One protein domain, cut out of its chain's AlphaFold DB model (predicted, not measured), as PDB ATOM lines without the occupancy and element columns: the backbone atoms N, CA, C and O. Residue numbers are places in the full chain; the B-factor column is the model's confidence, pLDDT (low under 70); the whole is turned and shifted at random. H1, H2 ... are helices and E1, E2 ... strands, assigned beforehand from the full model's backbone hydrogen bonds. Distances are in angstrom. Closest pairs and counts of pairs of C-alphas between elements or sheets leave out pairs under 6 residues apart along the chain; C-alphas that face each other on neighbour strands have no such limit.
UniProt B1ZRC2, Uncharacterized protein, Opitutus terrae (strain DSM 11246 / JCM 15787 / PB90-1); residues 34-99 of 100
ATOM      1  N   GLU A  34     237.883 260.369 230.118       91.06
ATOM      2  CA  GLU A  34     236.704 260.002 230.892       91.06
ATOM      3  C   GLU A  34     236.156 261.242 231.599       91.06
ATOM      4  O   GLU A  34     236.827 261.843 232.438       91.06
ATOM      5  N   GLU A  35     234.936 261.642 231.249       92.88
ATOM      6  CA  GLU A  35     234.341 262.875 231.754       92.88
ATOM      7  C   GLU A  35     232.844 262.737 231.981       92.88
ATOM      8  O   GLU A  35     232.144 262.007 231.278       92.88
ATOM      9  N   TYR A  36     232.344 263.493 232.954       94.00
ATOM     10  CA  TYR A  36     230.964 263.425 233.399       94.00
ATOM     11  C   TYR A  36     230.419 264.816 233.662       94.00
ATOM     12  O   TYR A  36     231.093 265.674 234.232       94.00
ATOM     13  N   TYR A  37     229.176 265.035 233.258       94.81
ATOM     14  CA  TYR A  37     228.536 266.335 233.284       94.81
ATOM     15  C   TYR A  37     227.107 266.230 233.803       94.81
ATOM     16  O   TYR A  37     226.373 265.296 233.479       94.81
ATOM     17  N   VAL A  38     226.693 267.255 234.544       95.19
ATOM     18  CA  VAL A  38     225.301 267.500 234.926       95.19
ATOM     19  C   VAL A  38     224.845 268.840 234.380       95.19
ATOM     20  O   VAL A  38     225.581 269.830 234.379       95.19
ATOM     21  N   CYS A  39     223.606 268.897 233.918       93.62
ATOM     22  CA  CYS A  39     222.978 270.143 233.546       93.62
ATOM     23  C   CYS A  39     222.438 270.849 234.791       93.62
ATOM     24  O   CYS A  39     221.449 270.413 235.377       93.62
ATOM     25  N   GLY A  40     222.997 272.008 235.137       91.19
ATOM     26  CA  GLY A  40     222.540 272.808 236.280       91.19
ATOM     27  C   GLY A  40     221.138 273.417 236.132       91.19
ATOM     28  O   GLY A  40     220.665 274.060 237.060       91.19
ATOM     29  N   LYS A  41     220.477 273.256 234.973       91.25
ATOM     30  CA  LYS A  41     219.108 273.750 234.733       91.25
ATOM     31  C   LYS A  41     218.055 272.648 234.766       91.25
ATOM     32  O   LYS A  41     217.044 272.796 235.442       91.25
ATOM     33  N   CYS A  42     218.253 271.578 233.994       93.25
ATOM     34  CA  CYS A  42     217.254 270.515 233.860       93.25
ATOM     35  C   CYS A  42     217.605 269.236 234.616       93.25
ATOM     36  O   CYS A  42     216.763 268.347 234.634       93.25
ATOM     37  N   GLY A  43     218.802 269.115 235.198       94.31
ATOM     38  CA  GLY A  43     219.239 267.903 235.896       94.31
ATOM     39  C   GLY A  43     219.668 266.752 234.983       94.31
ATOM     40  O   GLY A  43     220.070 265.715 235.491       94.31
ATOM     41  N   SER A  44     219.621 266.919 233.653       95.62
ATOM     42  CA  SER A  44     220.124 265.892 232.731       95.62
ATOM     43  C   SER A  44     221.596 265.587 232.994       95.62
ATOM     44  O   SER A  44     222.360 266.485 233.359       95.62
ATOM     45  N   LEU A  45     222.002 264.354 232.726       95.94
ATOM     46  CA  LEU A  45     223.377 263.894 232.837       95.94
ATOM     47  C   LEU A  45     223.921 263.498 231.466       95.94
ATOM     48  O   LEU A  45     223.189 263.013 230.602       95.94
ATOM     49  N   HIS A  46     225.222 263.683 231.281       94.56
ATOM     50  CA  HIS A  46     225.937 263.181 230.117       94.56
ATOM     51  C   HIS A  46     227.378 262.842 230.490       94.56
ATOM     52  O   HIS A  46     228.045 263.653 231.128       94.56
ATOM     53  N   GLY A  47     227.884 261.679 230.100       93.56
ATOM     54  CA  GLY A  47     229.254 261.313 230.448       93.56
ATOM     55  C   GLY A  47     229.677 259.928 229.993       93.56
ATOM     56  O   GLY A  47     228.878 259.171 229.455       93.56
ATOM     57  N   GLY A  48     230.948 259.611 230.197       93.19
ATOM     58  CA  GLY A  48     231.579 258.366 229.774       93.19
ATOM     59  C   GLY A  48     232.951 258.631 229.166       93.19
ATOM     60  O   GLY A  48     233.602 259.625 229.490       93.19
ATOM     61  N   ILE A  49     233.392 257.746 228.274       90.94
ATOM     62  CA  ILE A  49     234.691 257.887 227.609       90.94
ATOM     63  C   ILE A  49     234.480 258.668 226.317       90.94
ATOM     64  O   ILE A  49     234.044 258.139 225.295       90.94
ATOM     65  N   TYR A  50     234.798 259.948 226.354       88.88
ATOM     66  CA  TYR A  50     234.795 260.807 225.186       88.88
ATOM     67  C   TYR A  50     235.882 260.364 224.185       88.88
ATOM     68  O   TYR A  50     236.893 259.773 224.558       88.88
ATOM     69  N   GLY A  51     235.632 260.538 222.883       85.00
ATOM     70  CA  GLY A  51     236.556 260.163 221.791       85.00
ATOM     71  C   GLY A  51     236.617 258.677 221.444       85.00
ATOM     72  O   GLY A  51     236.906 258.338 220.301       85.00
ATOM     73  N   LYS A  52     236.285 257.793 222.390       85.56
ATOM     74  CA  LYS A  52     236.276 256.336 222.185       85.56
ATOM     75  C   LYS A  52     234.903 255.692 222.398       85.56
ATOM     76  O   LYS A  52     234.605 254.673 221.783       85.56
ATOM     77  N   GLY A  53     234.067 256.289 223.246       84.12
ATOM     78  CA  GLY A  53     232.840 255.681 223.750       84.12
ATOM     79  C   GLY A  53     233.103 254.574 224.788       84.12
ATOM     80  O   GLY A  53     234.250 254.158 224.985       84.12
ATOM     81  N   PRO A  54     232.048 254.072 225.455       89.50
ATOM     82  CA  PRO A  54     230.652 254.502 225.345       89.50
ATOM     83  C   PRO A  54     230.381 255.828 226.072       89.50
ATOM     84  O   PRO A  54     231.075 256.186 227.027       89.50
ATOM     85  N   LEU A  55     229.356 256.538 225.601       91.44
ATOM     86  CA  LEU A  55     228.786 257.712 226.257       91.44
ATOM     87  C   LEU A  55     227.363 257.384 226.693       91.44
ATOM     88  O   LEU A  55     226.599 256.799 225.929       91.44
ATOM     89  N   GLU A  56     227.019 257.806 227.899       94.62
ATOM     90  CA  GLU A  56     225.684 257.707 228.461       94.62
ATOM     91  C   GLU A  56     225.037 259.077 228.556       94.62
ATOM     92  O   GLU A  56     225.690 260.095 228.824       94.62
ATOM     93  N   ARG A  57     223.721 259.084 228.375       94.00
ATOM     94  CA  ARG A  57     222.897 260.279 228.459       94.00
ATOM     95  C   ARG A  57     221.617 259.965 229.216       94.00
ATOM     96  O   ARG A  57     220.895 259.043 228.858       94.00
ATOM     97  N   PHE A  58     221.328 260.790 230.212       95.50
ATOM     98  CA  PHE A  58     220.128 260.695 231.032       95.50
ATOM     99  C   PHE A  58     219.378 262.016 230.927       95.50
ATOM    100  O   PHE A  58     219.853 263.046 231.409       95.50
ATOM    101  N   ASP A  59     218.237 262.013 230.244       94.75
ATOM    102  CA  ASP A  59     217.474 263.227 229.977       94.75
ATOM    103  C   ASP A  59     216.239 263.320 230.862       94.75
ATOM    104  O   ASP A  59     215.425 262.405 230.926       94.75
ATOM    105  N   THR A  60     216.049 264.471 231.504       93.69
ATOM    106  CA  THR A  60     214.777 264.759 232.170       93.69
ATOM    107  C   THR A  60     213.721 265.195 231.159       93.69
ATOM    108  O   THR A  60     214.033 265.676 230.068       93.69
ATOM    109  N   ALA A  61     212.448 265.167 231.556       93.38
ATOM    110  CA  ALA A  61     211.346 265.677 230.733       93.38
ATOM    111  C   ALA A  61     211.516 267.154 230.301       93.38
ATOM    112  O   ALA A  61     210.906 267.601 229.331       93.38
ATOM    113  N   LYS A  62     212.353 267.929 231.008       90.94
ATOM    114  CA  LYS A  62     212.653 269.334 230.688       90.94
ATOM    115  C   LYS A  62     213.748 269.486 229.624       90.94
ATOM    116  O   LYS A  62     213.887 270.580 229.077       90.94
ATOM    117  N   ALA A  63     214.516 268.434 229.329       90.06
ATOM    118  CA  ALA A  63     215.662 268.471 228.419       90.06
ATOM    119  C   ALA A  63     215.333 269.021 227.014       90.06
ATOM    120  O   ALA A  63     216.069 269.897 226.565       90.06
ATOM    121  N   PRO A  64     214.212 268.656 226.349       88.06
ATOM    122  CA  PRO A  64     213.924 269.137 224.991       88.06
ATOM    123  C   PRO A  64     213.769 270.660 224.870       88.06
ATOM    124  O   PRO A  64     213.952 271.221 223.796       88.06
ATOM    125  N   ARG A  65     213.422 271.339 225.970       88.00
ATOM    126  CA  ARG A  65     213.275 272.803 226.036       88.00
ATOM    127  C   ARG A  65     214.434 273.467 226.785       88.00
ATOM    128  O   ARG A  65     214.426 274.680 226.994       88.00
ATOM    129  N   CYS A  66     215.416 272.686 227.235       87.56
ATOM    130  CA  CYS A  66     216.500 273.173 228.065       87.56
ATOM    131  C   CYS A  66     217.656 273.702 227.217       87.56
ATOM    132  O   CYS A  66     218.290 272.984 226.447       87.56
ATOM    133  N   TRP A  67     218.022 274.955 227.466       87.88
ATOM    134  CA  TRP A  67     219.323 275.482 227.068       87.88
ATOM    135  C   TRP A  67     220.370 275.022 228.072       87.88
ATOM    136  O   TRP A  67     220.651 275.734 229.048       87.88
ATOM    137  N   HIS A  68     220.855 273.796 227.861       87.94
ATOM    138  CA  HIS A  68     221.687 273.083 228.817       87.94
ATOM    139  C   HIS A  68     222.882 273.922 229.283       87.94
ATOM    140  O   HIS A  68     223.653 274.434 228.481       87.94
ATOM    141  N   ARG A  69     223.044 274.023 230.606       89.00
ATOM    142  CA  ARG A  69     224.251 274.554 231.246       89.00
ATOM    143  C   ARG A  69     224.994 273.397 231.895       89.00
ATOM    144  O   ARG A  69     224.654 273.005 233.011       89.00
ATOM    145  N   TRP A  70     225.931 272.819 231.159       90.19
ATOM    146  CA  TRP A  70     226.714 271.680 231.623       90.19
ATOM    147  C   TRP A  70     227.763 272.123 232.640       90.19
ATOM    148  O   TRP A  70     228.455 273.117 232.444       90.19
ATOM    149  N   ARG A  71     227.868 271.370 233.729       91.12
ATOM    150  CA  ARG A  71     228.902 271.490 234.753       91.12
ATOM    151  C   ARG A  71     229.562 270.129 234.890       91.12
ATOM    152  O   ARG A  71     228.851 269.135 235.031       91.12
ATOM    153  N   GLN A  72     230.888 270.093 234.826       93.50
ATOM    154  CA  GLN A  72     231.629 268.856 235.043       93.50
ATOM    155  C   GLN A  72     231.464 268.408 236.498       93.50
ATOM    156  O   GLN A  72     231.466 269.231 237.416       93.50
ATOM    157  N   ILE A  73     231.292 267.108 236.689       95.00
ATOM    158  CA  ILE A  73     231.173 266.451 237.988       95.00
ATOM    159  C   ILE A  73     232.077 265.223 238.026       95.00
ATOM    160  O   ILE A  73     232.568 264.758 236.998       95.00
ATOM    161  N   SER A  74     232.307 264.698 239.227       96.00
ATOM    162  CA  SER A  74     233.042 263.442 239.379       96.00
ATOM    163  C   SER A  74     232.232 262.254 238.855       96.00
ATOM    164  O   SER A  74     230.999 262.281 238.846       96.00
ATOM    165  N   LYS A  75     232.927 261.169 238.493       95.50
ATOM    166  CA  LYS A  75     232.300 259.882 238.159       95.50
ATOM    167  C   LYS A  75     231.383 259.384 239.273       95.50
ATOM    168  O   LYS A  75     230.248 259.009 239.014       95.50
ATOM    169  N   HIS A  76     231.857 259.446 240.515       96.31
ATOM    170  CA  HIS A  76     231.087 259.019 241.679       96.31
ATOM    171  C   HIS A  76     229.799 259.843 241.852       96.31
ATOM    172  O   HIS A  76     228.727 259.289 242.083       96.31
ATOM    173  N   GLU A  77     229.873 261.168 241.679       97.19
ATOM    174  CA  GLU A  77     228.683 262.028 241.697       97.19
ATOM    175  C   GLU A  77     227.730 261.686 240.546       97.19
ATOM    176  O   GLU A  77     226.527 261.595 240.767       97.19
ATOM    177  N   PHE A  78     228.249 261.428 239.345       97.25
ATOM    178  CA  PHE A  78     227.442 261.033 238.192       97.25
ATOM    179  C   PHE A  78     226.705 259.715 238.429       97.25
ATOM    180  O   PHE A  78     225.498 259.653 238.221       97.25
ATOM    181  N   GLN A  79     227.410 258.687 238.902       97.25
ATOM    182  CA  GLN A  79     226.842 257.376 239.222       97.25
ATOM    183  C   GLN A  79     225.738 257.492 240.270       97.25
ATOM    184  O   GLN A  79     224.654 256.944 240.087       97.25
ATOM    185  N   ARG A  80     225.995 258.250 241.342       97.50
ATOM    186  CA  ARG A  80     225.017 258.497 242.401       97.50
ATOM    187  C   ARG A  80     223.762 259.177 241.854       97.50
ATOM    188  O   ARG A  80     222.665 258.675 242.058       97.50
ATOM    189  N   VAL A  81     223.917 260.279 241.118       97.19
ATOM    190  CA  VAL A  81     222.775 261.033 240.571       97.19
ATOM    191  C   VAL A  81     222.018 260.211 239.522       97.19
ATOM    192  O   VAL A  81     220.792 260.257 239.495       97.19
ATOM    193  N   ALA A  82     222.716 259.430 238.694       97.50
ATOM    194  CA  ALA A  82     222.095 258.550 237.707       97.50
ATOM    195  C   ALA A  82     221.257 257.453 238.379       97.50
ATOM    196  O   ALA A  82     220.093 257.274 238.031       97.50
ATOM    197  N   ALA A  83     221.812 256.772 239.383       97.06
ATOM    198  CA  ALA A  83     221.105 255.733 240.123       97.06
ATOM    199  C   ALA A  83     219.893 256.278 240.900       97.06
ATOM    200  O   ALA A  83     218.854 255.624 240.945       97.06
ATOM    201  N   GLU A  84     220.015 257.472 241.491       97.00
ATOM    202  CA  GLU A  84     218.949 258.107 242.275       97.00
ATOM    203  C   GLU A  84     217.815 258.669 241.397       97.00
ATOM    204  O   GLU A  84     216.644 258.514 241.735       97.00
ATOM    205  N   GLN A  85     218.136 259.346 240.287       96.75
ATOM    206  CA  GLN A  85     217.150 260.107 239.499       96.75
ATOM    207  C   GLN A  85     216.648 259.380 238.250       96.75
ATOM    208  O   GLN A  85     215.571 259.706 237.752       96.75
ATOM    209  N   PHE A  86     217.408 258.408 237.752       97.00
ATOM    210  CA  PHE A  86     217.152 257.711 236.492       97.00
ATOM    211  C   PHE A  86     217.255 256.189 236.667       97.00
ATOM    212  O   PHE A  86     217.970 255.538 235.908       97.00
ATOM    213  N   PRO A  87     216.590 255.572 237.665       96.19
ATOM    214  CA  PRO A  87     216.837 254.173 238.026       96.19
ATOM    215  C   PRO A  87     216.607 253.197 236.860       96.19
ATOM    216  O   PRO A  87     217.376 252.254 236.684       96.19
ATOM    217  N   GLY A  88     215.596 253.453 236.022       95.88
ATOM    218  CA  GLY A  88     215.275 252.609 234.868       95.88
ATOM    219  C   GLY A  88     216.255 252.750 233.699       95.88
ATOM    220  O   GLY A  88     216.605 251.751 233.066       95.88
ATOM    221  N   GLU A  89     216.725 253.964 233.393       96.38
ATOM    222  CA  GLU A  89     217.798 254.142 232.405       96.38
ATOM    223  C   GLU A  89     219.140 253.643 232.956       96.38
ATOM    224  O   GLU A  89     219.921 253.027 232.231       96.38
ATOM    225  N   TRP A  90     219.396 253.852 234.249       96.62
ATOM    226  CA  TRP A  90     220.614 253.429 234.931       96.62
ATOM    227  C   TRP A  90     220.787 251.917 234.892       96.62
ATOM    228  O   TRP A  90     221.886 251.434 234.626       96.62
ATOM    229  N   GLU A  91     219.718 251.142 235.069       96.31
ATOM    230  CA  GLU A  91     219.770 249.684 234.940       96.31
ATOM    231  C   GLU A  91     220.310 249.244 233.568       96.31
ATOM    232  O   GLU A  91     221.126 248.325 233.488       96.31
ATOM    233  N   LYS A  92     219.971 249.980 232.507       95.69
ATOM    234  CA  LYS A  92     220.378 249.699 231.121       95.69
ATOM    235  C   LYS A  92     221.720 250.321 230.736       95.69
ATOM    236  O   LYS A  92     222.278 249.950 229.706       95.69
ATOM    237  N   ALA A  93     222.240 251.237 231.553       94.75
ATOM    238  CA  ALA A  93     223.496 251.921 231.285       94.75
ATOM    239  C   ALA A  93     224.678 250.944 231.218       94.75
ATOM    240  O   ALA A  93     224.712 249.902 231.890       94.75
ATOM    241  N   SER A  94     225.673 251.311 230.417       93.19
ATOM    242  CA  SER A  94     226.842 250.494 230.135       93.19
ATOM    243  C   SER A  94     227.640 250.125 231.396       93.19
ATOM    244  O   SER A  94     227.849 250.968 232.273       93.19
ATOM    245  N   PRO A  95     228.207 248.905 231.482       92.38
ATOM    246  CA  PRO A  95     229.096 248.528 232.579       92.38
ATOM    247  C   PRO A  95     230.303 249.459 232.752       92.38
ATOM    248  O   PRO A  95     230.842 249.547 233.849       92.38
ATOM    249  N   TYR A  96     230.745 250.149 231.695       88.69
ATOM    250  CA  TYR A  96     231.905 251.045 231.756       88.69
ATOM    251  C   TYR A  96     231.688 252.229 232.703       88.69
ATOM    252  O   TYR A  96     232.555 252.509 233.530       88.69
ATOM    253  N   VAL A  97     230.521 252.877 232.641       91.06
ATOM    254  CA  VAL A  97     230.190 253.978 233.558       91.06
ATOM    255  C   VAL A  97     229.779 253.490 234.946       91.06
ATOM    256  O   VAL A  97     229.830 254.269 235.892       91.06
ATOM    257  N   LYS A  98     229.391 252.216 235.096       91.44
ATOM    258  CA  LYS A  98     229.003 251.611 236.385       91.44
ATOM    259  C   LYS A  98     230.183 251.147 237.227       91.44
ATOM    260  O   LYS A  98     230.049 251.045 238.442       91.44
ATOM    261  N   ARG A  99     231.314 250.818 236.598       88.56
ATOM    262  CA  ARG A  99     232.516 250.420 237.339       88.56
ATOM    263  C   ARG A  99     233.019 251.594 238.183       88.56
ATOM    264  O   ARG A  99     232.992 252.714 237.671       88.56
TER     265      ARG A  99
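This is residues 34 to 99 of the 100 residues of an uncharacterized protein of Opitutus terrae (strain DSM 11246 / JCM 15787 / PB90-1) (UniProt B1ZRC2). A twisted sheet of four strands has its longest helix, H1, slantwise over one face in two layers, while two short helices, H2 and H3, follow H1 and only graze the sheet. A long loop, residues 59 to 69, joins edge strand E3 to the opposite edge, E4. The printed part has 66 residues, with E1 E2 E3 E4 H1 H2 H3 along the chain; the sheet, order E3 E2 E1 E4, is antiparallel. The class is mixed, and the whole is compact and rounded, with a radius of gyration of the C-alphas of 11.0 A and spans of 30 by 25 by 18 A.

E1, residues 34 to 39, E2, 45 to 50, and E3, 55 to 58, form a meander, each strand the antiparallel neighbour of the one before; with E4, 70 to 73, beside E1 they make a Greek key. The sheet is only just strongly twisted, with C-alphas up to 4.1 A off its plane. Within hydrogen-bond range are N 56 and O 47, 2.8 A, for E3 and E2; N 37 and O 46, 2.8 A, for E2 and E1; and N 71 and O 38, 2.8 A, for E1 and E4. H1, residues 75 to 85, lies over E2 and E1 at a height over the sheet of 9.3 A. H2, residues 87 to 92, is close to H1 but not clearly touching, the closest C-alphas being those of Ala 83 and Trp 90, 5.7 A. H3, residues 95 to 98, only just touches H1, with 3 pairs of C-alphas within 8 A, the closest those of Gln 79 and Lys 98, 6.8 A. Every O i to N i+4 pair is within hydrogen-bond range in H1, 1 of 2 in H2, and H3 is too short for one.

E1 begins at C-alpha 34, (236.704, 260.002, 230.892), and measures 17.3 A; E2 measures 14.1 A and H1 15.2 A. H3 ends at C-alpha 98, (229.003, 251.611, 236.385).

The C-alphas farthest apart, those of Arg 65 and Arg 99, are 31.6 A apart. The printed part has no cut, the link from E3 to E4 is long and the others are tight, and no printed residue is under 70 in pLDDT.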